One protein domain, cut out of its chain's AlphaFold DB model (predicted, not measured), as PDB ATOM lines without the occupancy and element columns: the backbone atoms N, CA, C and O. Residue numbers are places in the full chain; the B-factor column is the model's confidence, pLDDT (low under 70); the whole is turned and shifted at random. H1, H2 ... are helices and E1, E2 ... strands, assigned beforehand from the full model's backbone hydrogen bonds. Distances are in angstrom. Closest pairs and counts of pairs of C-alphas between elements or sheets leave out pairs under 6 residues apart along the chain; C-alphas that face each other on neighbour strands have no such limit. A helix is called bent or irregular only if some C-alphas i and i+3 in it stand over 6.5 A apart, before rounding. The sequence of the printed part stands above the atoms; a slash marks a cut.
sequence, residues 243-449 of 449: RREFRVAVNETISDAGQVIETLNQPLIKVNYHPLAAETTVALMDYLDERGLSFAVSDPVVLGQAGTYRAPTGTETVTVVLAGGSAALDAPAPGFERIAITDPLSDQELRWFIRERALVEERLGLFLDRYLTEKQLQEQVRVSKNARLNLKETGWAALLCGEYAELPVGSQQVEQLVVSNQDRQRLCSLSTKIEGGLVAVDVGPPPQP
ATOM      1  N   ARG A 243     156.412 107.323 138.117       57.44
ATOM      2  CA  ARG A 243     156.135 105.964 138.580       57.44
ATOM      3  C   ARG A 243     155.261 106.057 139.823       57.44
ATOM      4  O   ARG A 243     155.359 106.992 140.612       57.44
ATOM      5  N   ARG A 244     154.356 105.088 140.000       62.34
ATOM      6  CA  ARG A 244     153.414 105.096 141.136       62.34
ATOM      7  C   ARG A 244     154.126 105.249 142.485       62.34
ATOM      8  O   ARG A 244     153.546 105.851 143.376       62.34
ATOM      9  N   GLU A 245     155.351 104.738 142.594       62.81
ATOM     10  CA  GLU A 245     156.219 104.870 143.768       62.81
ATOM     11  C   GLU A 245     156.610 106.319 144.106       62.81
ATOM     12  O   GLU A 245     156.704 106.644 145.282       62.81
ATOM     13  N   PHE A 246     156.741 107.204 143.115       72.69
ATOM     14  CA  PHE A 246     157.236 108.572 143.297       72.69
ATOM     15  C   PHE A 246     156.129 109.625 143.454       72.69
ATOM     16  O   PHE A 246     156.372 110.713 143.967       72.69
ATOM     17  N   ARG A 247     154.890 109.315 143.046       72.56
ATOM     18  CA  ARG A 247     153.786 110.298 142.961       72.56
ATOM     19  C   ARG A 247     153.507 111.057 144.250       72.56
ATOM     20  O   ARG A 247     153.179 112.233 144.184       72.56
ATOM     21  N   VAL A 248     153.572 110.379 145.396       78.75
ATOM     22  CA  VAL A 248     153.297 111.015 146.693       78.75
ATOM     23  C   VAL A 248     154.344 112.087 146.966       78.75
ATOM     24  O   VAL A 248     153.981 113.245 147.138       78.75
ATOM     25  N   ALA A 249     155.626 111.720 146.877       79.88
ATOM     26  CA  ALA A 249     156.733 112.642 147.091       79.88
ATOM     27  C   ALA A 249     156.703 113.819 146.107       79.88
ATOM     28  O   ALA A 249     156.862 114.965 146.514       79.88
ATOM     29  N   VAL A 250     156.433 113.549 144.825       81.75
ATOM     30  CA  VAL A 250     156.297 114.583 143.788       81.75
ATOM     31  C   VAL A 250     155.172 115.565 144.130       81.75
ATOM     32  O   VAL A 250     155.391 116.773 144.111       81.75
ATOM     33  N   ASN A 251     153.980 115.068 144.471       83.38
ATOM     34  CA  ASN A 251     152.827 115.918 144.775       83.38
ATOM     35  C   ASN A 251     153.045 116.774 146.028       83.38
ATOM     36  O   ASN A 251     152.697 117.953 146.024       83.38
ATOM     37  N   GLU A 252     153.611 116.191 147.085       86.12
ATOM     38  CA  GLU A 252     153.952 116.912 148.315       86.12
ATOM     39  C   GLU A 252     155.017 117.978 148.037       86.12
ATOM     40  O   GLU A 252     154.809 119.147 148.352       86.12
ATOM     41  N   THR A 253     156.087 117.620 147.316       87.31
ATOM     42  CA  THR A 253     157.149 118.571 146.948       87.31
ATOM     43  C   THR A 253     156.597 119.739 146.132       87.31
ATOM     44  O   THR A 253     156.964 120.885 146.376       87.31
ATOM     45  N   ILE A 254     155.713 119.484 145.163       87.00
ATOM     46  CA  ILE A 254     155.099 120.543 144.343       87.00
ATOM     47  C   ILE A 254     154.161 121.410 145.174       87.00
ATOM     48  O   ILE A 254     154.131 122.623 144.982       87.00
ATOM     49  N   SER A 255     153.405 120.814 146.095       87.06
ATOM     50  CA  SER A 255     152.550 121.569 147.010       87.06
ATOM     51  C   SER A 255     153.367 122.552 147.853       87.06
ATOM     52  O   SER A 255     152.971 123.711 147.988       87.06
ATOM     53  N   ASP A 256     154.515 122.106 148.367       87.69
ATOM     54  CA  ASP A 256     155.350 122.882 149.286       87.69
ATOM     55  C   ASP A 256     156.246 123.891 148.552       87.69
ATOM     56  O   ASP A 256     156.284 125.074 148.894       87.69
ATOM     57  N   ALA A 257     156.953 123.446 147.510       89.31
ATOM     58  CA  ALA A 257     157.896 124.273 146.759       89.31
ATOM     59  C   ALA A 257     157.213 125.146 145.705       89.31
ATOM     60  O   ALA A 257     157.688 126.247 145.424       89.31
ATOM     61  N   GLY A 258     156.118 124.661 145.110       85.00
ATOM     62  CA  GLY A 258     155.440 125.317 143.995       85.00
ATOM     63  C   GLY A 258     155.085 126.752 144.337       85.00
ATOM     64  O   GLY A 258     155.525 127.655 143.636       85.00
ATOM     65  N   GLN A 259     154.432 126.970 145.485       86.06
ATOM     66  CA  GLN A 259     154.016 128.300 145.950       86.06
ATOM     67  C   GLN A 259     155.183 129.281 146.092       86.06
ATOM     68  O   GLN A 259     155.060 130.450 145.731       86.06
ATOM     69  N   VAL A 260     156.329 128.818 146.600       90.38
ATOM     70  CA  VAL A 260     157.527 129.658 146.711       90.38
ATOM     71  C   VAL A 260     158.038 130.003 145.314       90.38
ATOM     72  O   VAL A 260     158.304 131.169 145.033       90.38
ATOM     73  N   ILE A 261     158.107 129.016 144.416       89.38
ATOM     74  CA  ILE A 261     158.613 129.183 143.049       89.38
ATOM     75  C   ILE A 261     157.725 130.103 142.205       89.38
ATOM     76  O   ILE A 261     158.258 130.856 141.390       89.38
ATOM     77  N   GLU A 262     156.408 130.125 142.434       88.62
ATOM     78  CA  GLU A 262     155.495 131.060 141.757       88.62
ATOM     79  C   GLU A 262     155.923 132.528 141.938       88.62
ATOM     80  O   GLU A 262     155.697 133.362 141.061       88.62
ATOM     81  N   THR A 263     156.596 132.846 143.048       89.44
ATOM     82  CA  THR A 263     157.066 134.207 143.350       89.44
ATOM     83  C   THR A 263     158.404 134.567 142.692       89.44
ATOM     84  O   THR A 263     158.769 135.742 142.645       89.44
ATOM     85  N   LEU A 264     159.126 133.589 142.136       86.12
ATOM     86  CA  LEU A 264     160.525 133.716 141.709       86.12
ATOM     87  C   LEU A 264     160.708 134.211 140.262       86.12
ATOM     88  O   LEU A 264     161.701 133.869 139.637       86.12
ATOM     89  N   ASN A 265     159.759 134.981 139.719       84.81
ATOM     90  CA  ASN A 265     159.773 135.636 138.396       84.81
ATOM     91  C   ASN A 265     160.836 135.117 137.389       84.81
ATOM     92  O   ASN A 265     161.960 135.617 137.361       84.81
ATOM     93  N   GLN A 266     160.467 134.155 136.536       89.12
ATOM     94  CA  GLN A 266     161.351 133.502 135.554       89.12
ATOM     95  C   GLN A 266     162.531 132.714 136.175       89.12
ATOM     96  O   GLN A 266     163.694 133.015 135.894       89.12
ATOM     97  N   PRO A 267     162.265 131.672 136.989       93.69
ATOM     98  CA  PRO A 267     163.317 130.803 137.507       93.69
ATOM     99  C   PRO A 267     163.966 129.963 136.396       93.69
ATOM    100  O   PRO A 267     163.291 129.497 135.471       93.69
ATOM    101  N   LEU A 268     165.271 129.704 136.526       94.38
ATOM    102  CA  LEU A 268     165.965 128.662 135.772       94.38
ATOM    103  C   LEU A 268     165.827 127.324 136.499       94.38
ATOM    104  O   LEU A 268     166.421 127.135 137.559       94.38
ATOM    105  N   ILE A 269     165.123 126.366 135.909       92.19
ATOM    106  CA  ILE A 269     164.998 125.013 136.453       92.19
ATOM    107  C   ILE A 269     166.157 124.163 135.937       92.19
ATOM    108  O   ILE A 269     166.275 123.876 134.740       92.19
ATOM    109  N   LYS A 270     167.036 123.754 136.849       88.69
ATOM    110  CA  LYS A 270     168.169 122.886 136.547       88.69
ATOM    111  C   LYS A 270     167.797 121.438 136.833       88.69
ATOM    112  O   LYS A 270     167.497 121.062 137.963       88.69
ATOM    113  N   VAL A 271     167.873 120.616 135.793       76.94
ATOM    114  CA  VAL A 271     167.548 119.193 135.881       76.94
ATOM    115  C   VAL A 271     168.655 118.451 136.623       76.94
ATOM    116  O   VAL A 271     169.839 118.575 136.298       76.94
ATOM    117  N   ASN A 272     168.251 117.641 137.597       72.62
ATOM    118  CA  ASN A 272     169.096 116.630 138.212       72.62
ATOM    119  C   ASN A 272     168.725 115.261 137.644       72.62
ATOM    120  O   ASN A 272     167.552 114.939 137.470       72.62
ATOM    121  N   TYR A 273     169.737 114.458 137.339       67.88
ATOM    122  CA  TYR A 273     169.554 113.174 136.678       67.88
ATOM    123  C   TYR A 273     169.098 112.053 137.624       67.88
ATOM    124  O   TYR A 273     168.840 110.949 137.153       67.88
ATOM    125  N   HIS A 274     168.968 112.302 138.931       75.25
ATOM    126  CA  HIS A 274     168.330 111.343 139.834       75.25
ATOM    127  C   HIS A 274     166.875 111.070 139.388       75.25
ATOM    128  O   HIS A 274     166.141 112.039 139.193       75.25
ATOM    129  N   PRO A 275     166.411 109.807 139.259       70.50
ATOM    130  CA  PRO A 275     165.094 109.491 138.689       70.50
ATOM    131  C   PRO A 275     163.933 110.255 139.334       70.50
ATOM    132  O   PRO A 275     163.176 110.925 138.637       70.50
ATOM    133  N   LEU A 276     163.853 110.237 140.667       78.69
ATOM    134  CA  LEU A 276     162.830 110.971 141.413       78.69
ATOM    135  C   LEU A 276     162.943 112.498 141.230       78.69
ATOM    136  O   LEU A 276     161.929 113.181 141.104       78.69
ATOM    137  N   ALA A 277     164.160 113.051 141.149       81.94
ATOM    138  CA  ALA A 277     164.349 114.485 140.929       81.94
ATOM    139  C   ALA A 277     163.952 114.886 139.503       81.94
ATOM    140  O   ALA A 277     163.326 115.925 139.314       81.94
ATOM    141  N   ALA A 278     164.263 114.052 138.509       78.81
ATOM    142  CA  ALA A 278     163.864 114.259 137.124       78.81
ATOM    143  C   ALA A 278     162.336 114.233 136.973       78.81
ATOM    144  O   ALA A 278     161.774 115.118 136.331       78.81
ATOM    145  N   GLU A 279     161.653 113.277 137.608       76.62
ATOM    146  CA  GLU A 279     160.187 113.229 137.602       76.62
ATOM    147  C   GLU A 279     159.563 114.433 138.310       76.62
ATOM    148  O   GLU A 279     158.635 115.042 137.777       76.62
ATOM    149  N   THR A 280     160.114 114.829 139.460       81.94
ATOM    150  CA  THR A 280     159.662 116.034 140.171       81.94
ATOM    151  C   THR A 280     159.912 117.293 139.341       81.94
ATOM    152  O   THR A 280     159.088 118.198 139.340       81.94
ATOM    153  N   THR A 281     161.009 117.341 138.579       84.19
ATOM    154  CA  THR A 281     161.329 118.469 137.691       84.19
ATOM    155  C   THR A 281     160.274 118.625 136.600       84.19
ATOM    156  O   THR A 281     159.788 119.729 136.382       84.19
ATOM    157  N   VAL A 282     159.890 117.527 135.943       78.06
ATOM    158  CA  VAL A 282     158.834 117.544 134.915       78.06
ATOM    159  C   VAL A 282     157.509 117.989 135.521       78.06
ATOM    160  O   VAL A 282     156.861 118.881 134.993       78.06
ATOM    161  N   ALA A 283     157.135 117.421 136.665       79.12
ATOM    162  CA  ALA A 283     155.881 117.757 137.319       79.12
ATOM    163  C   ALA A 283     155.845 119.219 137.821       79.12
ATOM    164  O   ALA A 283     154.805 119.870 137.755       79.12
ATOM    165  N   LEU A 284     156.984 119.773 138.252       83.88
ATOM    166  CA  LEU A 284     157.122 121.199 138.558       83.88
ATOM    167  C   LEU A 284     156.957 122.071 137.304       83.88
ATOM    168  O   LEU A 284     156.316 123.114 137.368       83.88
ATOM    169  N   MET A 285     157.525 121.667 136.168       83.75
ATOM    170  CA  MET A 285     157.347 122.400 134.913       83.75
ATOM    171  C   MET A 285     155.886 122.401 134.462       83.75
ATOM    172  O   MET A 285     155.366 123.471 134.159       83.75
ATOM    173  N   ASP A 286     155.225 121.240 134.498       77.50
ATOM    174  CA  ASP A 286     153.795 121.105 134.194       77.50
ATOM    175  C   ASP A 286     152.972 122.035 135.107       77.50
ATOM    176  O   ASP A 286     152.146 122.816 134.635       77.50
ATOM    177  N   TYR A 287     153.268 122.038 136.413       80.62
ATOM    178  CA  TYR A 287     152.619 122.909 137.397       80.62
ATOM    179  C   TYR A 287     152.746 124.405 137.067       80.62
ATOM    180  O   TYR A 287     151.775 125.156 137.226       80.62
ATOM    181  N   LEU A 288     153.932 124.848 136.631       84.75
ATOM    182  CA  LEU A 288     154.197 126.242 136.261       84.75
ATOM    183  C   LEU A 288     153.544 126.609 134.921       84.75
ATOM    184  O   LEU A 288     152.982 127.701 134.798       84.75
ATOM    185  N   ASP A 289     153.579 125.701 133.942       80.19
ATOM    186  CA  ASP A 289     152.938 125.866 132.633       80.19
ATOM    187  C   ASP A 289     151.416 126.010 132.768       80.19
ATOM    188  O   ASP A 289     150.840 126.950 132.211       80.19
ATOM    189  N   GLU A 290     150.767 125.160 133.570       76.12
ATOM    190  CA  GLU A 290     149.321 125.227 133.850       76.12
ATOM    191  C   GLU A 290     148.885 126.574 134.450       76.12
ATOM    192  O   GLU A 290     147.741 127.002 134.281       76.12
ATOM    193  N   ARG A 291     149.800 127.265 135.137       81.12
ATOM    194  CA  ARG A 291     149.573 128.574 135.770       81.12
ATOM    195  C   ARG A 291     150.027 129.753 134.918       81.12
ATOM    196  O   ARG A 291     149.893 130.898 135.343       81.12
ATOM    197  N   GLY A 292     150.556 129.496 133.723       82.25
ATOM    198  CA  GLY A 292     151.065 130.537 132.832       82.25
ATOM    199  C   GLY A 292     152.319 131.237 133.359       82.25
ATOM    200  O   GLY A 292     152.586 132.382 132.988       82.25
ATOM    201  N   LEU A 293     153.088 130.578 134.229       87.38
ATOM    202  CA  LEU A 293     154.312 131.137 134.789       87.38
ATOM    203  C   LEU A 293     155.483 130.935 133.822       87.38
ATOM    204  O   LEU A 293     155.685 129.879 133.215       87.38
ATOM    205  N   SER A 294     156.276 131.990 133.656       89.75
ATOM    206  CA  SER A 294     157.497 131.923 132.855       89.75
ATOM    207  C   SER A 294     158.589 131.217 133.650       89.75
ATOM    208  O   SER A 294     158.775 131.501 134.827       89.75
ATOM    209  N   PHE A 295     159.320 130.323 132.997       92.31
ATOM    210  CA  PHE A 295     160.494 129.630 133.526       92.31
ATOM    211  C   PHE A 295     161.402 129.250 132.358       92.31
ATOM    212  O   PHE A 295     160.922 129.103 131.227       92.31
ATOM    213  N   ALA A 296     162.688 129.085 132.645       93.00
ATOM    214  CA  ALA A 296     163.683 128.602 131.697       93.00
ATOM    215  C   ALA A 296     164.234 127.243 132.141       93.00
ATOM    216  O   ALA A 296     164.179 126.893 133.321       93.00
ATOM    217  N   VAL A 297     164.799 126.481 131.208       89.38
ATOM    218  CA  VAL A 297     165.444 125.191 131.486       89.38
ATOM    219  C   VAL A 297     166.774 125.120 130.750       89.38
ATOM    220  O   VAL A 297     166.846 125.424 129.567       89.38
ATOM    221  N   SER A 298     167.847 124.704 131.424       82.56
ATOM    222  CA  SER A 298     169.177 124.601 130.796       82.56
ATOM    223  C   SER A 298     169.474 123.227 130.191       82.56
ATOM    224  O   SER A 298     170.484 123.052 129.513       82.56
ATOM    225  N   ASP A 299     168.654 122.224 130.492       78.19
ATOM    226  CA  ASP A 299     168.890 120.851 130.067       78.19
ATOM    227  C   ASP A 299     168.449 120.635 128.605       78.19
ATOM    228  O   ASP A 299     167.278 120.843 128.283       78.19
ATOM    229  N   PRO A 300     169.344 120.185 127.702       63.47
ATOM    230  CA  PRO A 300     169.019 120.001 126.287       63.47
ATOM    231  C   PRO A 300     167.889 118.999 126.027       63.47
ATOM    232  O   PRO A 300     167.175 119.110 125.033       63.47
ATOM    233  N   VAL A 301     167.732 118.000 126.897       61.78
ATOM    234  CA  VAL A 301     166.690 116.973 126.775       61.78
ATOM    235  C   VAL A 301     165.337 117.588 127.042       61.78
ATOM    236  O   VAL A 301     164.404 117.401 126.262       61.78
ATOM    237  N   VAL A 302     165.258 118.319 128.145       67.56
ATOM    238  CA  VAL A 302     164.035 118.967 128.578       67.56
ATOM    239  C   VAL A 302     163.689 120.123 127.647       67.56
ATOM    240  O   VAL A 302     162.523 120.287 127.315       67.56
ATOM    241  N   LEU A 303     164.673 120.840 127.100       64.81
ATOM    242  CA  LEU A 303     164.436 121.843 126.055       64.81
ATOM    243  C   LEU A 303     163.845 121.253 124.776       64.81
ATOM    244  O   LEU A 303     162.958 121.860 124.182       64.81
ATOM    245  N   GLY A 304     164.269 120.055 124.372       56.31
ATOM    246  CA  GLY A 304     163.634 119.346 123.259       56.31
ATOM    247  C   GLY A 304     162.173 118.953 123.531       56.31
ATOM    248  O   GLY A 304     161.418 118.728 122.588       56.31
ATOM    249  N   GLN A 305     161.763 118.872 124.803       59.41
ATOM    250  CA  GLN A 305     160.405 118.500 125.225       59.41
ATOM    251  C   GLN A 305     159.511 119.725 125.450       59.41
ATOM    252  O   GLN A 305     158.423 119.816 124.878       59.41
ATOM    253  N   ALA A 306     159.990 120.673 126.253       62.53
ATOM    254  CA  ALA A 306     159.293 121.906 126.590       62.53
ATOM    255  C   ALA A 306     159.289 122.903 125.421       62.53
ATOM    256  O   ALA A 306     158.360 123.694 125.289       62.53
ATOM    257  N   GLY A 307     160.282 122.815 124.530       62.59
ATOM    258  CA  GLY A 307     160.509 123.704 123.395       62.59
ATOM    259  C   GLY A 307     161.650 124.687 123.654       62.59
ATOM    260  O   GLY A 307     161.876 125.139 124.777       62.59
ATOM    261  N   THR A 308     162.379 125.051 122.596       73.94
ATOM    262  CA  THR A 308     163.580 125.901 122.707       73.94
ATOM    263  C   THR A 308     163.281 127.339 123.126       73.94
ATOM    264  O   THR A 308     164.187 128.041 123.560       73.94
ATOM    265  N   TYR A 309     162.020 127.777 123.074       76.62
ATOM    266  CA  TYR A 309     161.584 129.056 123.640       76.62
ATOM    267  C   TYR A 309     161.725 129.115 125.174       76.62
ATOM    268  O   TYR A 309     161.686 130.201 125.743       76.62
ATOM    269  N   ARG A 310     161.921 127.965 125.840       82.50
ATOM    270  CA  ARG A 310     162.260 127.851 127.269       82.50
ATOM    271  C   ARG A 310     163.774 127.863 127.530       82.50
ATOM    272  O   ARG A 310     164.192 127.617 128.659       82.50
ATOM    273  N   ALA A 311     164.606 128.088 126.508       86.00
ATOM    274  CA  ALA A 311     166.057 128.151 126.673       86.00
ATOM    275  C   ALA A 311     166.470 129.319 127.581       86.00
ATOM    276  O   ALA A 311     165.772 130.335 127.607       86.00
ATOM    277  N   PRO A 312     167.606 129.205 128.295       89.56
ATOM    278  CA  PRO A 312     168.110 130.297 129.108       89.56
ATOM    279  C   PRO A 312     168.415 131.508 128.225       89.56
ATOM    280  O   PRO A 312     169.048 131.394 127.173       89.56
ATOM    281  N   THR A 313     167.958 132.665 128.670       88.38
ATOM    282  CA  THR A 313     168.069 133.964 127.998       88.38
ATOM    283  C   THR A 313     169.041 134.902 128.710       88.38
ATOM    284  O   THR A 313     169.399 135.944 128.162       88.38
ATOM    285  N   GLY A 314     169.478 134.541 129.920       87.06
ATOM    286  CA  GLY A 314     170.278 135.388 130.799       87.06
ATOM    287  C   GLY A 314     169.441 136.386 131.604       87.06
ATOM    288  O   GLY A 314     170.012 137.201 132.324       87.06
ATOM    289  N   THR A 315     168.107 136.351 131.487       89.44
ATOM    290  CA  THR A 315     167.187 137.176 132.291       89.44
ATOM    291  C   THR A 315     166.608 136.426 133.488       89.44
ATOM    292  O   THR A 315     165.782 136.980 134.211       89.44
ATOM    293  N   GLU A 316     167.015 135.175 133.697       93.38
ATOM    294  CA  GLU A 316     166.537 134.351 134.801       93.38
ATOM    295  C   GLU A 316     166.978 134.943 136.143       93.38
ATOM    296  O   GLU A 316     168.136 135.321 136.328       93.38
ATOM    297  N   THR A 317     166.052 135.026 137.095       91.75
ATOM    298  CA  THR A 317     166.287 135.733 138.365       91.75
ATOM    299  C   THR A 317     166.931 134.856 139.432       91.75
ATOM    300  O   THR A 317     167.647 135.361 140.297       91.75
ATOM    301  N   VAL A 318     166.696 133.547 139.360       94.62
ATOM    302  CA  VAL A 318     167.186 132.547 140.311       94.62
ATOM    303  C   VAL A 318     167.427 131.212 139.618       94.62
ATOM    304  O   VAL A 318     166.885 130.944 138.543       94.62
ATOM    305  N   THR A 319     168.195 130.347 140.275       94.94
ATOM    306  CA  THR A 319     168.360 128.949 139.863       94.94
ATOM    307  C   THR A 319     167.618 128.032 140.829       94.94
ATOM    308  O   THR A 319     167.887 128.065 142.024       94.94
ATOM    309  N   VAL A 320     166.734 127.180 140.316       94.69
ATOM    310  CA  VAL A 320     166.032 126.131 141.065       94.69
ATOM    311  C   VAL A 320     166.691 124.789 140.765       94.69
ATOM    312  O   VAL A 320     166.822 124.399 139.602       94.69
ATOM    313  N   VAL A 321     167.111 124.076 141.806       92.75
ATOM    314  CA  VAL A 321     167.740 122.754 141.714       92.75
ATOM    315  C   VAL A 321     166.924 121.766 142.531       92.75
ATOM    316  O   VAL A 321     166.645 122.004 143.703       92.75
ATOM    317  N   LEU A 322     166.576 120.636 141.922       91.38
ATOM    318  CA  LEU A 322     165.938 119.528 142.620       91.38
ATOM    319  C   LEU A 322     166.987 118.462 142.944       91.38
ATOM    320  O   LEU A 322     167.752 118.041 142.075       91.38
ATOM    321  N   ALA A 323     167.026 118.007 144.187       89.94
ATOM    322  CA  ALA A 323     167.826 116.867 144.618       89.94
ATOM    323  C   ALA A 323     166.889 115.721 144.994       89.94
ATOM    324  O   ALA A 323     165.852 115.946 145.605       89.94
ATOM    325  N   GLY A 324     167.237 114.495 144.610       87.50
ATOM    326  CA  GLY A 324     166.456 113.302 144.925       87.50
ATOM    327  C   GLY A 324     167.324 112.252 145.600       87.50
ATOM    328  O   GLY A 324     168.547 112.254 145.423       87.50
ATOM    329  N   GLY A 325     166.689 111.375 146.370       87.44
ATOM    330  CA  GLY A 325     167.378 110.308 147.083       87.44
ATOM    331  C   GLY A 325     168.361 110.855 148.110       87.44
ATOM    332  O   GLY A 325     168.165 111.928 148.680       87.44
ATOM    333  N   SER A 326     169.451 110.130 148.345       83.56
ATOM    334  CA  SER A 326     170.443 110.520 149.358       83.56
ATOM    335  C   SER A 326     171.084 111.900 149.134       83.56
ATOM    336  O   SER A 326     171.480 112.528 150.113       83.56
ATOM    337  N   ALA A 327     171.120 112.410 147.898       84.25
ATOM    338  CA  ALA A 327     171.630 113.750 147.589       84.25
ATOM    339  C   ALA A 327     170.766 114.873 148.188       84.25
ATOM    340  O   ALA A 327     171.259 115.966 148.452       84.25
ATOM    341  N   ALA A 328     169.480 114.617 148.446       90.00
ATOM    342  CA  ALA A 328     168.613 115.570 149.135       90.00
ATOM    343  C   ALA A 328     168.974 115.726 150.626       90.00
ATOM    344  O   ALA A 328     168.556 116.694 151.257       90.00
ATOM    345  N   LEU A 329     169.774 114.818 151.201       87.62
ATOM    346  CA  LEU A 329     170.310 114.969 152.562       87.62
ATOM    347  C   LEU A 329     171.528 115.886 152.624       87.62
ATOM    348  O   LEU A 329     171.859 116.374 153.705       87.62
ATOM    349  N   ASP A 330     172.204 116.101 151.498       86.88
ATOM    350  CA  ASP A 330     173.398 116.931 151.465       86.88
ATOM    351  C   ASP A 330     173.023 118.397 151.699       86.88
ATOM    352  O   ASP A 330     171.913 118.845 151.388       86.88
ATOM    353  N   ALA A 331     173.954 119.155 152.279       88.50
ATOM    354  CA  ALA A 331     173.765 120.586 152.458       88.50
ATOM    355  C   ALA A 331     173.600 121.267 151.086       88.50
ATOM    356  O   ALA A 331     174.325 120.907 150.150       88.50
ATOM    357  N   PRO A 332     172.703 122.266 150.961       92.06
ATOM    358  CA  PRO A 332     172.605 123.064 149.747       92.06
ATOM    359  C   PRO A 332     173.969 123.631 149.346       92.06
ATOM    360  O   PRO A 332     174.804 123.961 150.194       92.06
ATOM    361  N   ALA A 333     174.199 123.751 148.039       89.56
ATOM    362  CA  ALA A 333     175.424 124.353 147.528       89.56
ATOM    363  C   ALA A 333     175.592 125.794 148.062       89.56
ATOM    364  O   ALA A 333     174.600 126.466 148.343       89.56
ATOM    365  N   PRO A 334     176.825 126.320 148.183       91.75
ATOM    366  CA  PRO A 334     177.033 127.690 148.641       91.75
ATOM    367  C   PRO A 334     176.215 128.706 147.830       91.75
ATOM    368  O   PRO A 334     176.289 128.731 146.602       91.75
ATOM    369  N   GLY A 335     175.444 129.542 148.527       92.56
ATOM    370  CA  GLY A 335     174.533 130.518 147.920       92.56
ATOM    371  C   GLY A 335     173.139 129.979 147.583       92.56
ATOM    372  O   GLY A 335     172.291 130.767 147.186       92.56
ATOM    373  N   PHE A 336     172.889 128.681 147.760       94.94
ATOM    374  CA  PHE A 336     171.560 128.087 147.647       94.94
ATOM    375  C   PHE A 336     170.896 127.966 149.021       94.94
ATOM    376  O   PHE A 336     171.547 127.679 150.026       94.94
ATOM    377  N   GLU A 337     169.584 128.152 149.041       94.62
ATOM    378  CA  GLU A 337     168.701 127.991 150.188       94.62
ATOM    379  C   GLU A 337     167.689 126.884 149.896       94.62
ATOM    380  O   GLU A 337     167.065 126.859 148.836       94.62
ATOM    381  N   ARG A 338     167.512 125.964 150.846       94.94
ATOM    382  CA  ARG A 338     166.506 124.910 150.733       94.94
ATOM    383  C   ARG A 338     165.132 125.462 151.067       94.94
ATOM    384  O   ARG A 338     164.887 125.822 152.216       94.94
ATOM    385  N   ILE A 339     164.238 125.471 150.086       94.19
ATOM    386  CA  ILE A 339     162.872 125.989 150.249       94.19
ATOM    387  C   ILE A 339     161.855 124.890 150.557       94.19
ATOM    388  O   ILE A 339     160.811 125.171 151.133       94.19
ATOM    389  N   ALA A 340     162.155 123.642 150.189       93.56
ATOM    390  CA  ALA A 340     161.296 122.501 150.470       93.56
ATOM    391  C   ALA A 340     162.120 121.224 150.633       93.56
ATOM    392  O   ALA A 340     163.143 121.032 149.967       93.56
ATOM    393  N   ILE A 341     161.644 120.344 151.509       92.69
ATOM    394  CA  ILE A 341     162.121 118.972 151.628       92.69
ATOM    395  C   ILE A 341     160.934 118.067 151.931       92.69
ATOM    396  O   ILE A 341     160.214 118.278 152.904       92.69
ATOM    397  N   THR A 342     160.741 117.061 151.095       91.81
ATOM    398  CA  THR A 342     159.760 116.007 151.317       91.81
ATOM    399  C   THR A 342     160.522 114.776 151.765       91.81
ATOM    400  O   THR A 342     161.284 114.212 150.983       91.81
ATOM    401  N   ASP A 343     160.358 114.400 153.034       88.62
ATOM    402  CA  ASP A 343     161.061 113.277 153.652       88.62
ATOM    403  C   ASP A 343     160.100 112.107 153.922       88.62
ATOM    404  O   ASP A 343     159.128 112.266 154.664       88.62
ATOM    405  N   PRO A 344     160.352 110.912 153.354       87.06
ATOM    406  CA  PRO A 344     159.541 109.724 153.602       87.06
ATOM    407  C   PRO A 344     159.842 109.065 154.959       87.06
ATOM    408  O   PRO A 344     159.246 108.031 155.290       87.06
ATOM    409  N   LEU A 345     160.811 109.585 155.715       91.31
ATOM    410  CA  LEU A 345     161.232 109.080 157.013       91.31
ATOM    411  C   LEU A 345     160.681 109.931 158.155       91.31
ATOM    412  O   LEU A 345     160.554 111.148 158.072       91.31
ATOM    413  N   SER A 346     160.432 109.282 159.289       92.69
ATOM    414  CA  SER A 346     160.262 110.013 160.545       92.69
ATOM    415  C   SER A 346     161.583 110.653 160.991       92.69
ATOM    416  O   SER A 346     162.658 110.086 160.789       92.69
ATOM    417  N   ASP A 347     161.514 111.759 161.733       91.56
ATOM    418  CA  ASP A 347     162.669 112.419 162.365       91.56
ATOM    419  C   ASP A 347     163.629 111.458 163.088       91.56
ATOM    420  O   ASP A 347     164.850 111.639 163.112       91.56
ATOM    421  N   GLN A 348     163.075 110.438 163.749       94.75
ATOM    422  CA  GLN A 348     163.861 109.438 164.462       94.75
ATOM    423  C   GLN A 348     164.596 108.503 163.495       94.75
ATOM    424  O   GLN A 348     165.766 108.195 163.734       94.75
ATOM    425  N   GLU A 349     163.925 108.052 162.432       95.12
ATOM    426  CA  GLU A 349     164.535 107.242 161.375       95.12
ATOM    427  C   GLU A 349     165.623 108.031 160.651       95.12
ATOM    428  O   GLU A 349     166.717 107.499 160.488       95.12
ATOM    429  N   LEU A 350     165.370 109.294 160.307       92.50
ATOM    430  CA  LEU A 350     166.334 110.160 159.635       92.50
ATOM    431  C   LEU A 350     167.598 110.365 160.479       92.50
ATOM    432  O   LEU A 350     168.713 110.102 160.024       92.50
ATOM    433  N   ARG A 351     167.444 110.774 161.747       93.94
ATOM    434  CA  ARG A 351     168.587 110.955 162.663       93.94
ATOM    435  C   ARG A 351     169.359 109.660 162.883       93.94
ATOM    436  O   ARG A 351     170.578 109.687 163.051       93.94
ATOM    437  N   TRP A 352     168.659 108.528 162.949       95.38
ATOM    438  CA  TRP A 352     169.309 107.226 163.029       95.38
ATOM    439  C   TRP A 352     170.082 106.921 161.744       95.38
ATOM    440  O   TRP A 352     171.261 106.595 161.833       95.38
ATOM    441  N   PHE A 353     169.460 107.112 160.582       93.88
ATOM    442  CA  PHE A 353     170.041 106.837 159.273       93.88
ATOM    443  C   PHE A 353     171.306 107.654 159.020       93.88
ATOM    444  O   PHE A 353     172.328 107.070 158.685       93.88
ATOM    445  N   ILE A 354     171.275 108.975 159.235       92.38
ATOM    446  CA  ILE A 354     172.437 109.855 159.011       92.38
ATOM    447  C   ILE A 354     173.622 109.428 159.884       92.38
ATOM    448  O   ILE A 354     174.743 109.291 159.396       92.38
ATOM    449  N   ARG A 355     173.372 109.183 161.175       94.94
ATOM    450  CA  ARG A 355     174.411 108.744 162.113       94.94
ATOM    451  C   ARG A 355     174.977 107.381 161.730       94.94
ATOM    452  O   ARG A 355     176.193 107.219 161.701       94.94
ATOM    453  N   GLU A 356     174.111 106.407 161.468       94.81
ATOM    454  CA  GLU A 356     174.550 105.039 161.198       94.81
ATOM    455  C   GLU A 356     175.242 104.938 159.833       94.81
ATOM    456  O   GLU A 356     176.261 104.264 159.719       94.81
ATOM    457  N   ARG A 357     174.779 105.693 158.828       91.94
ATOM    458  CA  ARG A 357     175.460 105.854 157.538       91.94
ATOM    459  C   ARG A 357     176.900 106.327 157.724       91.94
ATOM    460  O   ARG A 357     177.802 105.702 157.179       91.94
ATOM    461  N   ALA A 358     177.119 107.397 158.491       91.62
ATOM    462  CA  ALA A 358     178.457 107.947 158.701       91.62
ATOM    463  C   ALA A 358     179.395 106.933 159.382       91.62
ATOM    464  O   ALA A 358     180.527 106.741 158.944       91.62
ATOM    465  N   LEU A 359     178.899 106.229 160.408       94.31
ATOM    466  CA  LEU A 359     179.660 105.181 161.095       94.31
ATOM    467  C   LEU A 359     179.997 104.010 160.166       94.31
ATOM    468  O   LEU A 359     181.106 103.480 160.206       94.31
ATOM    469  N   VAL A 360     179.044 103.591 159.333       93.00
ATOM    470  CA  VAL A 360     179.245 102.499 158.382       93.00
ATOM    471  C   VAL A 360     180.213 102.898 157.273       93.00
ATOM    472  O   VAL A 360     181.080 102.096 156.948       93.00
ATOM    473  N   GLU A 361     180.125 104.111 156.726       91.75
ATOM    474  CA  GLU A 361     181.086 104.626 155.739       91.75
ATOM    475  C   GLU A 361     182.518 104.632 156.299       91.75
ATOM    476  O   GLU A 361     183.435 104.135 155.642       91.75
ATOM    477  N   GLU A 362     182.710 105.116 157.530       93.38
ATOM    478  CA  GLU A 362     184.014 105.122 158.206       93.38
ATOM    479  C   GLU A 362     184.564 103.701 158.396       93.38
ATOM    480  O   GLU A 362     185.684 103.388 157.978       93.38
ATOM    481  N   ARG A 363     183.758 102.806 158.982       94.88
ATOM    482  CA  ARG A 363     184.156 101.412 159.227       94.88
ATOM    483  C   ARG A 363     184.422 100.651 157.934       94.88
ATOM    484  O   ARG A 363     185.356  99.854 157.872       94.88
ATOM    485  N   LEU A 364     183.615 100.895 156.905       92.12
ATOM    486  CA  LEU A 364     183.775 100.286 155.594       92.12
ATOM    487  C   LEU A 364     185.067 100.764 154.927       92.12
ATOM    488  O   LEU A 364     185.792  99.936 154.386       92.12
ATOM    489  N   GLY A 365     185.402 102.053 155.026       91.25
ATOM    490  CA  GLY A 365     186.688 102.582 154.564       91.25
ATOM    491  C   GLY A 365     187.876 101.872 155.220       91.25
ATOM    492  O   GLY A 365     188.716 101.305 154.523       91.25
ATOM    493  N   LEU A 366     187.884 101.797 156.555       93.50
ATOM    494  CA  LEU A 366     188.929 101.092 157.313       93.50
ATOM    495  C   LEU A 366     189.013  99.602 156.958       93.50
ATOM    496  O   LEU A 366     190.103  99.037 156.844       93.50
ATOM    497  N   PHE A 367     187.863  98.949 156.785       92.94
ATOM    498  CA  PHE A 367     187.805  97.555 156.365       92.94
ATOM    499  C   PHE A 367     188.411  97.364 154.971       92.94
ATOM    500  O   PHE A 367     189.186  96.428 154.780       92.94
ATOM    501  N   LEU A 368     188.089  98.234 154.011       90.69
ATOM    502  CA  LEU A 368     188.612  98.152 152.648       90.69
ATOM    503  C   LEU A 368     190.129  98.370 152.607       90.69
ATOM    504  O   LEU A 368     190.824  97.596 151.950       90.69
ATOM    505  N   ASP A 369     190.656  99.332 153.364       91.06
ATOM    506  CA  ASP A 369     192.105  99.561 153.470       91.06
ATOM    507  C   ASP A 369     192.837  98.320 154.006       91.06
ATOM    508  O   ASP A 369     193.861  97.885 153.461       91.06
ATOM    509  N   ARG A 370     192.275  97.684 155.042       93.44
ATOM    510  CA  ARG A 370     192.797  96.419 155.576       93.44
ATOM    511  C   ARG A 370     192.649  95.276 154.584       93.44
ATOM    512  O   ARG A 370     193.584  94.509 154.399       93.44
ATOM    513  N   TYR A 371     191.513  95.164 153.904       90.12
ATOM    514  CA  TYR A 371     191.278  94.118 152.909       90.12
ATOM    515  C   TYR A 371     192.274  94.211 151.750       90.12
ATOM    516  O   TYR A 371     192.765  93.190 151.275       90.12
ATOM    517  N   LEU A 372     192.637  95.418 151.315       88.62
ATOM    518  CA  LEU A 372     193.611  95.617 150.239       88.62
ATOM    519  C   LEU A 372     195.054  95.283 150.651       88.62
ATOM    520  O   LEU A 372     195.866  94.947 149.790       88.62
ATOM    521  N   THR A 373     195.372  95.335 151.946       92.44
ATOM    522  CA  THR A 373     196.738  95.154 152.465       92.44
ATOM    523  C   THR A 373     196.971  93.791 153.130       92.44
ATOM    524  O   THR A 373     198.067  93.237 153.041       92.44
ATOM    525  N   GLU A 374     195.951  93.204 153.755       94.00
ATOM    526  CA  GLU A 374     196.042  91.970 154.538       94.00
ATOM    527  C   GLU A 374     195.576  90.748 153.730       94.00
ATOM    528  O   GLU A 374     194.383  90.476 153.588       94.00
ATOM    529  N   LYS A 375     196.527  89.922 153.272       90.75
ATOM    530  CA  LYS A 375     196.236  88.689 152.512       90.75
ATOM    531  C   LYS A 375     195.292  87.726 153.251       90.75
ATOM    532  O   LYS A 375     194.435  87.104 152.634       90.75
ATOM    533  N   GLN A 376     195.417  87.623 154.574       89.56
ATOM    534  CA  GLN A 376     194.553  86.762 155.386       89.56
ATOM    535  C   GLN A 376     193.082  87.203 155.322       89.56
ATOM    536  O   GLN A 376     192.190  86.357 155.263       89.56
ATOM    537  N   LEU A 377     192.821  88.513 155.296       89.25
ATOM    538  CA  LEU A 377     191.465  89.048 155.196       89.25
ATOM    539  C   LEU A 377     190.877  88.797 153.798       89.25
ATOM    540  O   LEU A 377     189.704  88.444 153.690       89.25
ATOM    541  N   GLN A 378     191.705  88.865 152.749       88.50
ATOM    542  CA  GLN A 378     191.324  88.499 151.375       88.50
ATOM    543  C   GLN A 378     190.940  87.024 151.232       88.50
ATOM    544  O   GLN A 378     190.023  86.679 150.488       88.50
ATOM    545  N   GLU A 379     191.628  86.134 151.946       87.50
ATOM    546  CA  GLU A 379     191.315  84.702 151.932       87.50
ATOM    547  C   GLU A 379     190.001  84.388 152.667       87.50
ATOM    548  O   GLU A 379     189.268  83.479 152.262       87.50
ATOM    549  N   GLN A 380     189.682  85.152 153.719       86.31
ATOM    550  CA  GLN A 380     188.459  84.995 154.513       86.31
ATOM    551  C   GLN A 380     187.231  85.629 153.848       86.31
ATOM    552  O   GLN A 380     186.142  85.053 153.886       86.31
ATOM    553  N   VAL A 381     187.395  86.792 153.220       85.81
ATOM    554  CA  VAL A 381     186.307  87.541 152.584       85.81
ATOM    555  C   VAL A 381     186.403  87.358 151.075       85.81
ATOM    556  O   VAL A 381     187.151  88.036 150.380       85.81
ATOM    557  N   ARG A 382     185.626  86.415 150.538       79.69
ATOM    558  CA  ARG A 382     185.593  86.167 149.093       79.69
ATOM    559  C   ARG A 382     184.761  87.227 148.381       79.69
ATOM    560  O   ARG A 382     183.538  87.117 148.320       79.69
ATOM    561  N   VAL A 383     185.434  88.213 147.805       80.69
ATOM    562  CA  VAL A 383     184.823  89.206 146.917       80.69
ATOM    563  C   VAL A 383     184.857  88.712 145.466       80.69
ATOM    564  O   VAL A 383     185.767  87.982 145.059       80.69
ATOM    565  N   SER A 384     183.853  89.083 144.665       76.00
ATOM    566  CA  SER A 384     183.854  88.812 143.222       76.00
ATOM    567  C   SER A 384     185.106  89.401 142.562       76.00
ATOM    568  O   SER A 384     185.468  90.544 142.818       76.00
ATOM    569  N   LYS A 385     185.748  88.660 141.651       69.56
ATOM    570  CA  LYS A 385     186.960  89.129 140.945       69.56
ATOM    571  C   LYS A 385     186.753  90.418 140.137       69.56
ATOM    572  O   LYS A 385     187.732  91.069 139.797       69.56
ATOM    573  N   ASN A 386     185.503  90.759 139.827       71.00
ATOM    574  CA  ASN A 386     185.137  91.948 139.057       71.00
ATOM    575  C   ASN A 386     184.568  93.083 139.928       71.00
ATOM    576  O   ASN A 386     184.103  94.076 139.375       71.00
ATOM    577  N   ALA A 387     184.553  92.921 141.253       71.62
ATOM    578  CA  ALA A 387     184.041  93.930 142.173       71.62
ATOM    579  C   ALA A 387     184.902  95.202 142.158       71.62
ATOM    580  O   ALA A 387     186.137  95.126 142.164       71.62
ATOM    581  N   ARG A 388     184.254  96.365 142.180       72.75
ATOM    582  CA  ARG A 388     184.883  97.679 142.337       72.75
ATOM    583  C   ARG A 388     184.744  98.156 143.782       72.75
ATOM    584  O   ARG A 388     183.910  98.998 144.112       72.75
ATOM    585  N   LEU A 389     185.662  97.681 144.621       78.69
ATOM    586  CA  LEU A 389     185.762  98.039 146.036       78.69
ATOM    587  C   LEU A 389     186.360  99.444 146.262       78.69
ATOM    588  O   LEU A 389     187.361  99.600 146.959       78.69
ATOM    589  N   ASN A 390     185.775 100.477 145.659       81.25
ATOM    590  CA  ASN A 390     186.150 101.869 145.897       81.25
ATOM    591  C   ASN A 390     184.950 102.621 146.476       81.25
ATOM    592  O   ASN A 390     184.025 102.979 145.752       81.25
ATOM    593  N   LEU A 391     184.979 102.891 147.786       81.50
ATOM    594  CA  LEU A 391     183.882 103.565 148.486       81.50
ATOM    595  C   LEU A 391     183.557 104.946 147.895       81.50
ATOM    596  O   LEU A 391     182.392 105.332 147.875       81.50
ATOM    597  N   LYS A 392     184.561 105.670 147.379       78.62
ATOM    598  CA  LYS A 392     184.359 106.993 146.764       78.62
ATOM    599  C   LYS A 392     183.645 106.917 145.419       78.62
ATOM    600  O   LYS A 392     182.940 107.852 145.066       78.62
ATOM    601  N   GLU A 393     183.861 105.844 144.662       73.44
ATOM    602  CA  GLU A 393     183.231 105.655 143.350       73.44
ATOM    603  C   GLU A 393     181.860 104.988 143.465       73.44
ATOM    604  O   GLU A 393     180.928 105.378 142.769       73.44
ATOM    605  N   THR A 394     181.742 103.983 144.334       73.38
ATOM    606  CA  THR A 394     180.574 103.095 144.402       73.38
ATOM    607  C   THR A 394     179.570 103.530 145.479       73.38
ATOM    608  O   THR A 394     178.375 103.288 145.340       73.38
ATOM    609  N   GLY A 395     180.027 104.194 146.547       81.44
ATOM    610  CA  GLY A 395     179.204 104.529 147.713       81.44
ATOM    611  C   GLY A 395     178.902 103.321 148.613       81.44
ATOM    612  O   GLY A 395     178.975 102.162 148.204       81.44
ATOM    613  N   TRP A 396     178.562 103.578 149.880       85.00
ATOM    614  CA  TRP A 396     178.313 102.514 150.866       85.00
ATOM    615  C   TRP A 396     177.055 101.696 150.548       85.00
ATOM    616  O   TRP A 396     177.043 100.480 150.739       85.00
ATOM    617  N   ALA A 397     175.998 102.355 150.057       79.75
ATOM    618  CA  ALA A 397     174.699 101.730 149.837       79.75
ATOM    619  C   ALA A 397     174.779 100.663 148.742       79.75
ATOM    620  O   ALA A 397     174.300  99.552 148.940       79.75
ATOM    621  N   ALA A 398     175.459 100.941 147.627       75.69
ATOM    622  CA  ALA A 398     175.657  99.948 146.572       75.69
ATOM    623  C   ALA A 398     176.498  98.753 147.061       75.69
ATOM    624  O   ALA A 398     176.148  97.605 146.779       75.69
ATOM    625  N   LEU A 399     177.536  99.007 147.870       79.12
ATOM    626  CA  LEU A 399     178.384  97.957 148.447       79.12
ATOM    627  C   LEU A 399     177.634  97.052 149.443       79.12
ATOM    628  O   LEU A 399     177.957  95.865 149.538       79.12
ATOM    629  N   LEU A 400     176.639  97.580 150.169       81.56
ATOM    630  CA  LEU A 400     175.945  96.859 151.248       81.56
ATOM    631  C   LEU A 400     174.528  96.365 150.903       81.56
ATOM    632  O   LEU A 400     174.111  95.327 151.430       81.56
ATOM    633  N   CYS A 401     173.788  97.071 150.045       80.31
ATOM    634  CA  CYS A 401     172.336  96.914 149.872       80.31
ATOM    635  C   CYS A 401     171.880  96.245 148.570       80.31
ATOM    636  O   CYS A 401     170.706  95.902 148.463       80.31
ATOM    637  N   GLY A 402     172.787  95.931 147.641       62.09
ATOM    638  CA  GLY A 402     172.567  94.770 146.775       62.09
ATOM    639  C   GLY A 402     171.879  94.954 145.423       62.09
ATOM    640  O   GLY A 402     171.205  94.025 144.994       62.09
ATOM    641  N   GLU A 403     172.149  96.022 144.671       50.69
ATOM    642  CA  GLU A 403     172.155  95.854 143.200       50.69
ATOM    643  C   GLU A 403     173.421  95.111 142.740       50.69
ATOM    644  O   GLU A 403     173.382  94.272 141.842       50.69
ATOM    645  N   TYR A 404     174.525  95.319 143.462       53.25
ATOM    646  CA  TYR A 404     175.796  94.624 143.301       53.25
ATOM    647  C   TYR A 404     176.431  94.463 144.678       53.25
ATOM    648  O   TYR A 404     177.424  95.114 144.964       53.25
ATOM    649  N   ALA A 405     175.847  93.666 145.579       62.34
ATOM    650  CA  ALA A 405     176.473  93.444 146.886       62.34
ATOM    651  C   ALA A 405     177.854  92.803 146.668       62.34
ATOM    652  O   ALA A 405     177.971  91.599 146.438       62.34
ATOM    653  N   GLU A 406     178.895  93.633 146.670       73.06
ATOM    654  CA  GLU A 406     180.252  93.206 146.344       73.06
ATOM    655  C   GLU A 406     180.891  92.506 147.540       73.06
ATOM    656  O   GLU A 406     181.710  91.601 147.381       73.06
ATOM    657  N   LEU A 407     180.466  92.889 148.746       75.81
ATOM    658  CA  LEU A 407     180.951  92.332 149.996       75.81
ATOM    659  C   LEU A 407     179.990  91.260 150.522       75.81
ATOM    660  O   LEU A 407     178.793  91.522 150.686       75.81
ATOM    661  N   PRO A 408     180.485  90.052 150.844       74.25
ATOM    662  CA  PRO A 408     179.666  89.017 151.452       74.25
ATOM    663  C   PRO A 408     179.409  89.381 152.916       74.25
ATOM    664  O   PRO A 408     180.153  88.984 153.816       74.25
ATOM    665  N   VAL A 409     178.336  90.134 153.165       71.31
ATOM    666  CA  VAL A 409     177.989  90.583 154.524       71.31
ATOM    667  C   VAL A 409     177.692  89.411 155.461       71.31
ATOM    668  O   VAL A 409     177.869  89.553 156.652       71.31
ATOM    669  N   GLY A 410     177.353  88.224 154.943       69.94
ATOM    670  CA  GLY A 410     177.249  87.006 155.758       69.94
ATOM    671  C   GLY A 410     178.588  86.455 156.275       69.94
ATOM    672  O   GLY A 410     178.605  85.402 156.909       69.94
ATOM    673  N   SER A 411     179.722  87.100 155.975       79.94
ATOM    674  CA  SER A 411     180.999  86.773 156.614       79.94
ATOM    675  C   SER A 411     181.069  87.423 157.994       79.94
ATOM    676  O   SER A 411     180.888  88.632 158.142       79.94
ATOM    677  N   GLN A 412     181.386  86.622 159.011       84.06
ATOM    678  CA  GLN A 412     181.472  87.064 160.405       84.06
ATOM    679  C   GLN A 412     182.397  88.284 160.580       84.06
ATOM    680  O   GLN A 412     182.142  89.149 161.410       84.06
ATOM    681  N   GLN A 413     183.446  88.381 159.764       84.69
ATOM    682  CA  GLN A 413     184.413  89.472 159.738       84.69
ATOM    683  C   GLN A 413     183.781  90.793 159.289       84.69
ATOM    684  O   GLN A 413     184.029  91.819 159.916       84.69
ATOM    685  N   VAL A 414     182.960  90.783 158.234       84.19
ATOM    686  CA  VAL A 414     182.271  91.996 157.764       84.19
ATOM    687  C   VAL A 414     181.213  92.424 158.784       84.19
ATOM    688  O   VAL A 414     181.110  93.613 159.079       84.19
ATOM    689  N   GLU A 415     180.495  91.476 159.393       87.56
ATOM    690  CA  GLU A 415     179.514  91.793 160.444       87.56
ATOM    691  C   GLU A 415     180.157  92.411 161.691       87.56
ATOM    692  O   GLU A 415     179.617  93.351 162.271       87.56
ATOM    693  N   GLN A 416     181.318  91.894 162.102       86.94
ATOM    694  CA  GLN A 416     182.045  92.383 163.275       86.94
ATOM    695  C   GLN A 416     182.726  93.732 163.040       86.94
ATOM    696  O   GLN A 416     182.812  94.535 163.967       86.94
ATOM    697  N   LEU A 417     183.259  93.962 161.836       88.00
ATOM    698  CA  LEU A 417     184.105  95.124 161.556       88.00
ATOM    699  C   LEU A 417     183.353  96.286 160.910       88.00
ATOM    700  O   LEU A 417     183.798  97.422 161.050       88.00
ATOM    701  N   VAL A 418     182.244  96.026 160.212       91.56
ATOM    702  CA  VAL A 418     181.538  97.045 159.424       91.56
ATOM    703  C   VAL A 418     180.147  97.314 159.984       91.56
ATOM    704  O   VAL A 418     179.896  98.387 160.537       91.56
ATOM    705  N   VAL A 419     179.231  96.355 159.836       92.69
ATOM    706  CA  VAL A 419     177.808  96.564 160.129       92.69
ATOM    707  C   VAL A 419     177.122  95.250 160.481       92.69
ATOM    708  O   VAL A 419     177.303  94.247 159.792       92.69
ATOM    709  N   SER A 420     176.291  95.256 161.527       91.50
ATOM    710  CA  SER A 420     175.491  94.083 161.883       91.50
ATOM    711  C   SER A 420     174.463  93.772 160.786       91.50
ATOM    712  O   SER A 420     173.996  94.665 160.074       91.50
ATOM    713  N   ASN A 421     174.043  92.509 160.651       88.81
ATOM    714  CA  ASN A 421     173.001  92.158 159.679       88.81
ATOM    715  C   ASN A 421     171.685  92.912 159.915       88.81
ATOM    716  O   ASN A 421     171.020  93.290 158.950       88.81
ATOM    717  N   GLN A 422     171.324  93.139 161.180       91.06
ATOM    718  CA  GLN A 422     170.106  93.857 161.548       91.06
ATOM    719  C   GLN A 422     170.191  95.336 161.150       91.06
ATOM    720  O   GLN A 422     169.271  95.852 160.510       91.06
ATOM    721  N   ASP A 423     171.305  96.003 161.467       93.00
ATOM    722  CA  ASP A 423     171.499  97.413 161.121       93.00
ATOM    723  C   ASP A 423     171.621  97.597 159.615       93.00
ATOM    724  O   ASP A 423     171.043  98.535 159.073       93.00
ATOM    725  N   ARG A 424     172.265  96.661 158.908       90.69
ATOM    726  CA  ARG A 424     172.288  96.661 157.443       90.69
ATOM    727  C   ARG A 424     170.885  96.570 156.864       90.69
ATOM    728  O   ARG A 424     170.541  97.374 156.010       90.69
ATOM    729  N   GLN A 425     170.075  95.598 157.289       90.62
ATOM    730  CA  GLN A 425     168.712  95.450 156.765       90.62
ATOM    731  C   GLN A 425     167.896  96.723 156.985       90.62
ATOM    732  O   GLN A 425     167.182  97.166 156.083       90.62
ATOM    733  N   ARG A 426     168.053  97.346 158.156       94.62
ATOM    734  CA  ARG A 426     167.403  98.615 158.465       94.62
ATOM    735  C   ARG A 426     167.938  99.762 157.604       94.62
ATOM    736  O   ARG A 426     167.132 100.477 157.019       94.62
ATOM    737  N   LEU A 427     169.256  99.907 157.467       92.81
ATOM    738  CA  LEU A 427     169.892 100.897 156.593       92.81
ATOM    739  C   LEU A 427     169.426 100.747 155.148       92.81
ATOM    740  O   LEU A 427     169.045 101.736 154.535       92.81
ATOM    741  N   CYS A 428     169.398  99.526 154.619       90.50
ATOM    742  CA  CYS A 428     168.962  99.266 153.253       90.50
ATOM    743  C   CYS A 428     167.475  99.565 153.070       90.50
ATOM    744  O   CYS A 428     167.108 100.212 152.097       90.50
ATOM    745  N   SER A 429     166.627  99.188 154.030       91.50
ATOM    746  CA  SER A 429     165.202  99.529 153.992       91.50
ATOM    747  C   SER A 429     164.968 101.042 153.994       91.50
ATOM    748  O   SER A 429     164.171 101.534 153.195       91.50
ATOM    749  N   LEU A 430     165.671 101.788 154.853       92.88
ATOM    750  CA  LEU A 430     165.569 103.249 154.894       92.88
ATOM    751  C   LEU A 430     166.191 103.903 153.656       92.88
ATOM    752  O   LEU A 430     165.626 104.859 153.142       92.88
ATOM    753  N   SER A 431     167.291 103.359 153.132       89.56
ATOM    754  CA  SER A 431     167.895 103.814 151.877       89.56
ATOM    755  C   SER A 431     166.913 103.663 150.721       89.56
ATOM    756  O   SER A 431     166.761 104.595 149.947       89.56
ATOM    757  N   THR A 432     166.190 102.543 150.623       86.12
ATOM    758  CA  THR A 432     165.153 102.366 149.596       86.12
ATOM    759  C   THR A 432     164.012 103.370 149.754       86.12
ATOM    760  O   THR A 432     163.543 103.904 148.753       86.12
ATOM    761  N   LYS A 433     163.577 103.669 150.989       89.19
ATOM    762  CA  LYS A 433     162.584 104.731 151.228       89.19
ATOM    763  C   LYS A 433     163.108 106.091 150.759       89.19
ATOM    764  O   LYS A 433     162.389 106.792 150.061       89.19
ATOM    765  N   ILE A 434     164.351 106.434 151.103       89.06
ATOM    766  CA  ILE A 434     165.004 107.692 150.717       89.06
ATOM    767  C   ILE A 434     165.104 107.816 149.194       89.06
ATOM    768  O   ILE A 434     164.622 108.795 148.638       89.06
ATOM    769  N   GLU A 435     165.651 106.814 148.508       83.44
ATOM    770  CA  GLU A 435     165.746 106.792 147.037       83.44
ATOM    771  C   GLU A 435     164.359 106.884 146.370       83.44
ATOM    772  O   GLU A 435     164.209 107.448 145.286       83.44
ATOM    773  N   GLY A 436     163.337 106.356 147.050       80.56
ATOM    774  CA  GLY A 436     161.943 106.328 146.618       80.56
ATOM    775  C   GLY A 436     161.116 107.578 146.917       80.56
ATOM    776  O   GLY A 436     160.039 107.720 146.345       80.56
ATOM    777  N   GLY A 437     161.552 108.464 147.812       85.75
ATOM    778  CA  GLY A 437     160.659 109.518 148.300       85.75
ATOM    779  C   GLY A 437     161.311 110.762 148.877       85.75
ATOM    780  O   GLY A 437     160.597 111.730 149.099       85.75
ATOM    781  N   LEU A 438     162.625 110.769 149.108       91.50
ATOM    782  CA  LEU A 438     163.303 111.959 149.602       91.50
ATOM    783  C   LEU A 438     163.601 112.903 148.438       91.50
ATOM    784  O   LEU A 438     164.360 112.556 147.527       91.50
ATOM    785  N   VAL A 439     163.026 114.099 148.491       92.94
ATOM    786  CA  VAL A 439     163.256 115.164 147.509       92.94
ATOM    787  C   VAL A 439     163.509 116.468 148.236       92.94
ATOM    788  O   VAL A 439     162.835 116.781 149.210       92.94
ATOM    789  N   ALA A 440     164.471 117.241 147.752       94.19
ATOM    790  CA  ALA A 440     164.706 118.600 148.201       94.19
ATOM    791  C   ALA A 440     164.679 119.565 147.017       94.19
ATOM    792  O   ALA A 440     165.087 119.214 145.905       94.19
ATOM    793  N   VAL A 441     164.221 120.785 147.278       95.06
ATOM    794  CA  VAL A 441     164.235 121.887 146.320       95.06
ATOM    795  C   VAL A 441     165.064 123.018 146.901       95.06
ATOM    796  O   VAL A 441     164.726 123.583 147.943       95.06
ATOM    797  N   ASP A 442     166.139 123.344 146.198       95.56
ATOM    798  CA  ASP A 442     167.078 124.389 146.568       95.56
ATOM    799  C   ASP A 442     166.979 125.544 145.556       95.56
ATOM    800  O   ASP A 442     166.960 125.329 144.340       95.56
ATOM    801  N   VAL A 443     166.929 126.779 146.049       95.75
ATOM    802  CA  VAL A 443     166.895 128.014 145.253       95.75
ATOM    803  C   VAL A 443     168.179 128.785 145.493       95.75
ATOM    804  O   VAL A 443     168.557 129.027 146.631       95.75
ATOM    805  N   GLY A 444     168.858 129.177 144.426       94.50
ATOM    806  CA  GLY A 444     170.129 129.886 144.503       94.50
ATOM    807  C   GLY A 444     170.184 131.124 143.623       94.50
ATOM    808  O   GLY A 444     169.174 131.523 143.030       94.50
ATOM    809  N   PRO A 445     171.376 131.736 143.517       94.12
ATOM    810  CA  PRO A 445     171.575 132.933 142.718       94.12
ATOM    811  C   PRO A 445     171.182 132.709 141.248       94.12
ATOM    812  O   PRO A 445     171.108 131.562 140.783       94.12
ATOM    813  N   PRO A 446     170.956 133.801 140.496       90.00
ATOM    814  CA  PRO A 446     170.729 133.721 139.059       90.00
ATOM    815  C   PRO A 446     171.874 132.968 138.364       90.00
ATOM    816  O   PRO A 446     173.016 132.989 138.851       90.00
ATOM    817  N   PRO A 447     171.594 132.297 137.235       84.62
ATOM    818  CA  PRO A 447     172.626 131.616 136.469       84.62
ATOM    819  C   PRO A 447     173.729 132.598 136.072       84.62
ATOM    820  O   PRO A 447     173.461 133.702 135.600       84.62
ATOM    821  N   GLN A 448     174.984 132.195 136.271       77.75
ATOM    822  CA  GLN A 448     176.108 132.953 135.734       77.75
ATOM    823  C   GLN A 448     176.168 132.744 134.210       77.75
ATOM    824  O   GLN A 448     175.991 131.602 133.773       77.75
ATOM    825  N   PRO A 449     176.365 133.818 133.425       62.31
ATOM    826  CA  PRO A 449     176.376 133.770 131.963       62.31
ATOM    827  C   PRO A 449     177.545 132.974 131.371       62.31
ATOM    828  O   PRO A 449     178.613 132.888 132.024       62.31
TER     829      PRO A 449
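AT A GLANCE: This is residues 243 to 449 of the 449 residues of the protein "Unannotated protein" of freshwater metagenome (UniProt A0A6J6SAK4). Two lobes lie end to end along an elongated body: one is a four-stranded sheet with H1 and H2 packed over one face and short H4 on the other, and the other is a group of helices, H6 to H9, round the far part of the long helix H5. H10 crosses H5 and leads from the helical lobe back to the sheet, where E4 ends the run of elements as an inner strand. The printed part has 207 residues, with ten named helices and four named strands in the order H1 E1 H2 H3 E2 H4 E3 H5 H6 H7 H8 H9 H10 E4; the sheet is mixed, in the order E1 E2 E4 E3, and the class is mixed, helices and strands. The whole is only just loose, close to compact, with a radius of gyration of the C-alphas of 20.5 A and spans of 64 by 34 by 31 A.

HOW THE PARTS SIT: H1, residues 247 to 262, is on the sheet of E1, residues 268 to 270, E2, residues 319 to 324, E4, residues 439 to 444, and E3, residues 337 to 342. It lies over E4 and E3 at a height over the sheet of 8.7 A. H2, residues 275 to 290, lies over E2 on the same face, making two layers, helices on one face of a sheet. H1 and H2 touch at a steep tilt of 49 degrees; their closest C-alphas, of Val 250 and Thr 280, are 5.1 A apart. H3, residues 300 to 306, is not on the sheet but is near H2. E1, H2, H3 and E2 form a strand-helix-strand unit, two parallel neighbour strands with helices between, and its crossover is left-handed; N 270 and O 320 are 2.8 A apart, within hydrogen-bond range. H4, residues 325 to 329, is on the opposite face from H1. E2, H4 and E3 form a split unit, with E4 between the two strands, and its crossover is right-handed. E2 and E4 are antiparallel, with N 321 and O 442 2.8 A apart, and so are E4 and E3, with N 441 and O 340 2.9 A apart. H5, residues 347 to 373, touches H6, residues 375 to 380, only at the corner, with the C-alphas of Tyr 371 and Leu 377 closest at 5.6 A. H5 only just touches H7, residues 391 to 394, with 3 pairs of C-alphas within 8 A, the closest those of Gly 365 and Leu 391 at 6.8 A. H8, residues 396 to 401, is about perpendicular to H5 at 77 degrees and touches it, with the C-alphas of Glu 361 and Trp 396 closest at 6.0 A. H9, residues 412 to 417, touches H5, with the C-alphas of Arg 363 and Leu 417 closest at 6.7 A. H10, residues 421 to 437, touches H5 at a steep tilt of 61 degrees, opposite ways, with the C-alphas of Phe 353 and Leu 427 closest at 6.5 A, and only grazes the sheet with its residues 434 to 437. Every O i to N i+4 pair is within hydrogen-bond range in H2, H3, H5, H6, H8, H9 and H10; H1 has 10 of 12, H4 has 0 of 1 but 2 of 2 O i to N i+3 pairs, and H7 is too short for an O i to N i+4 pair.

IN THESE COORDINATES: H1 begins at C-alpha 247, (153.786, 110.298, 142.961), and is 20.9 A long; it has a kink of 38 degrees near residue 256 and is only just irregular, with C-alphas 256 and 259 6.50 A apart. H2 is 22.8 A long, H10 24.1 A, and H5 39.5 A, ending at C-alpha 373, (196.738, 95.154, 152.465). E2 spans 16.6 A, E3 15.0 A, and E4 16.5 A, ending at C-alpha 444, (170.129, 129.886, 144.503).

THE WHOLE: The two C-alphas farthest apart, those of Gly 292 and Gln 376, are 65.7 A apart. The printed part has no cut and ends at residue 449, the chain's last residue. The link from H3 to E2, residues 307 to 318, is long. The mean pLDDT of the printed part is 84.5, and 19 residues are under 70, among them residues 243 to 245, 300 to 307 and 402 to 405.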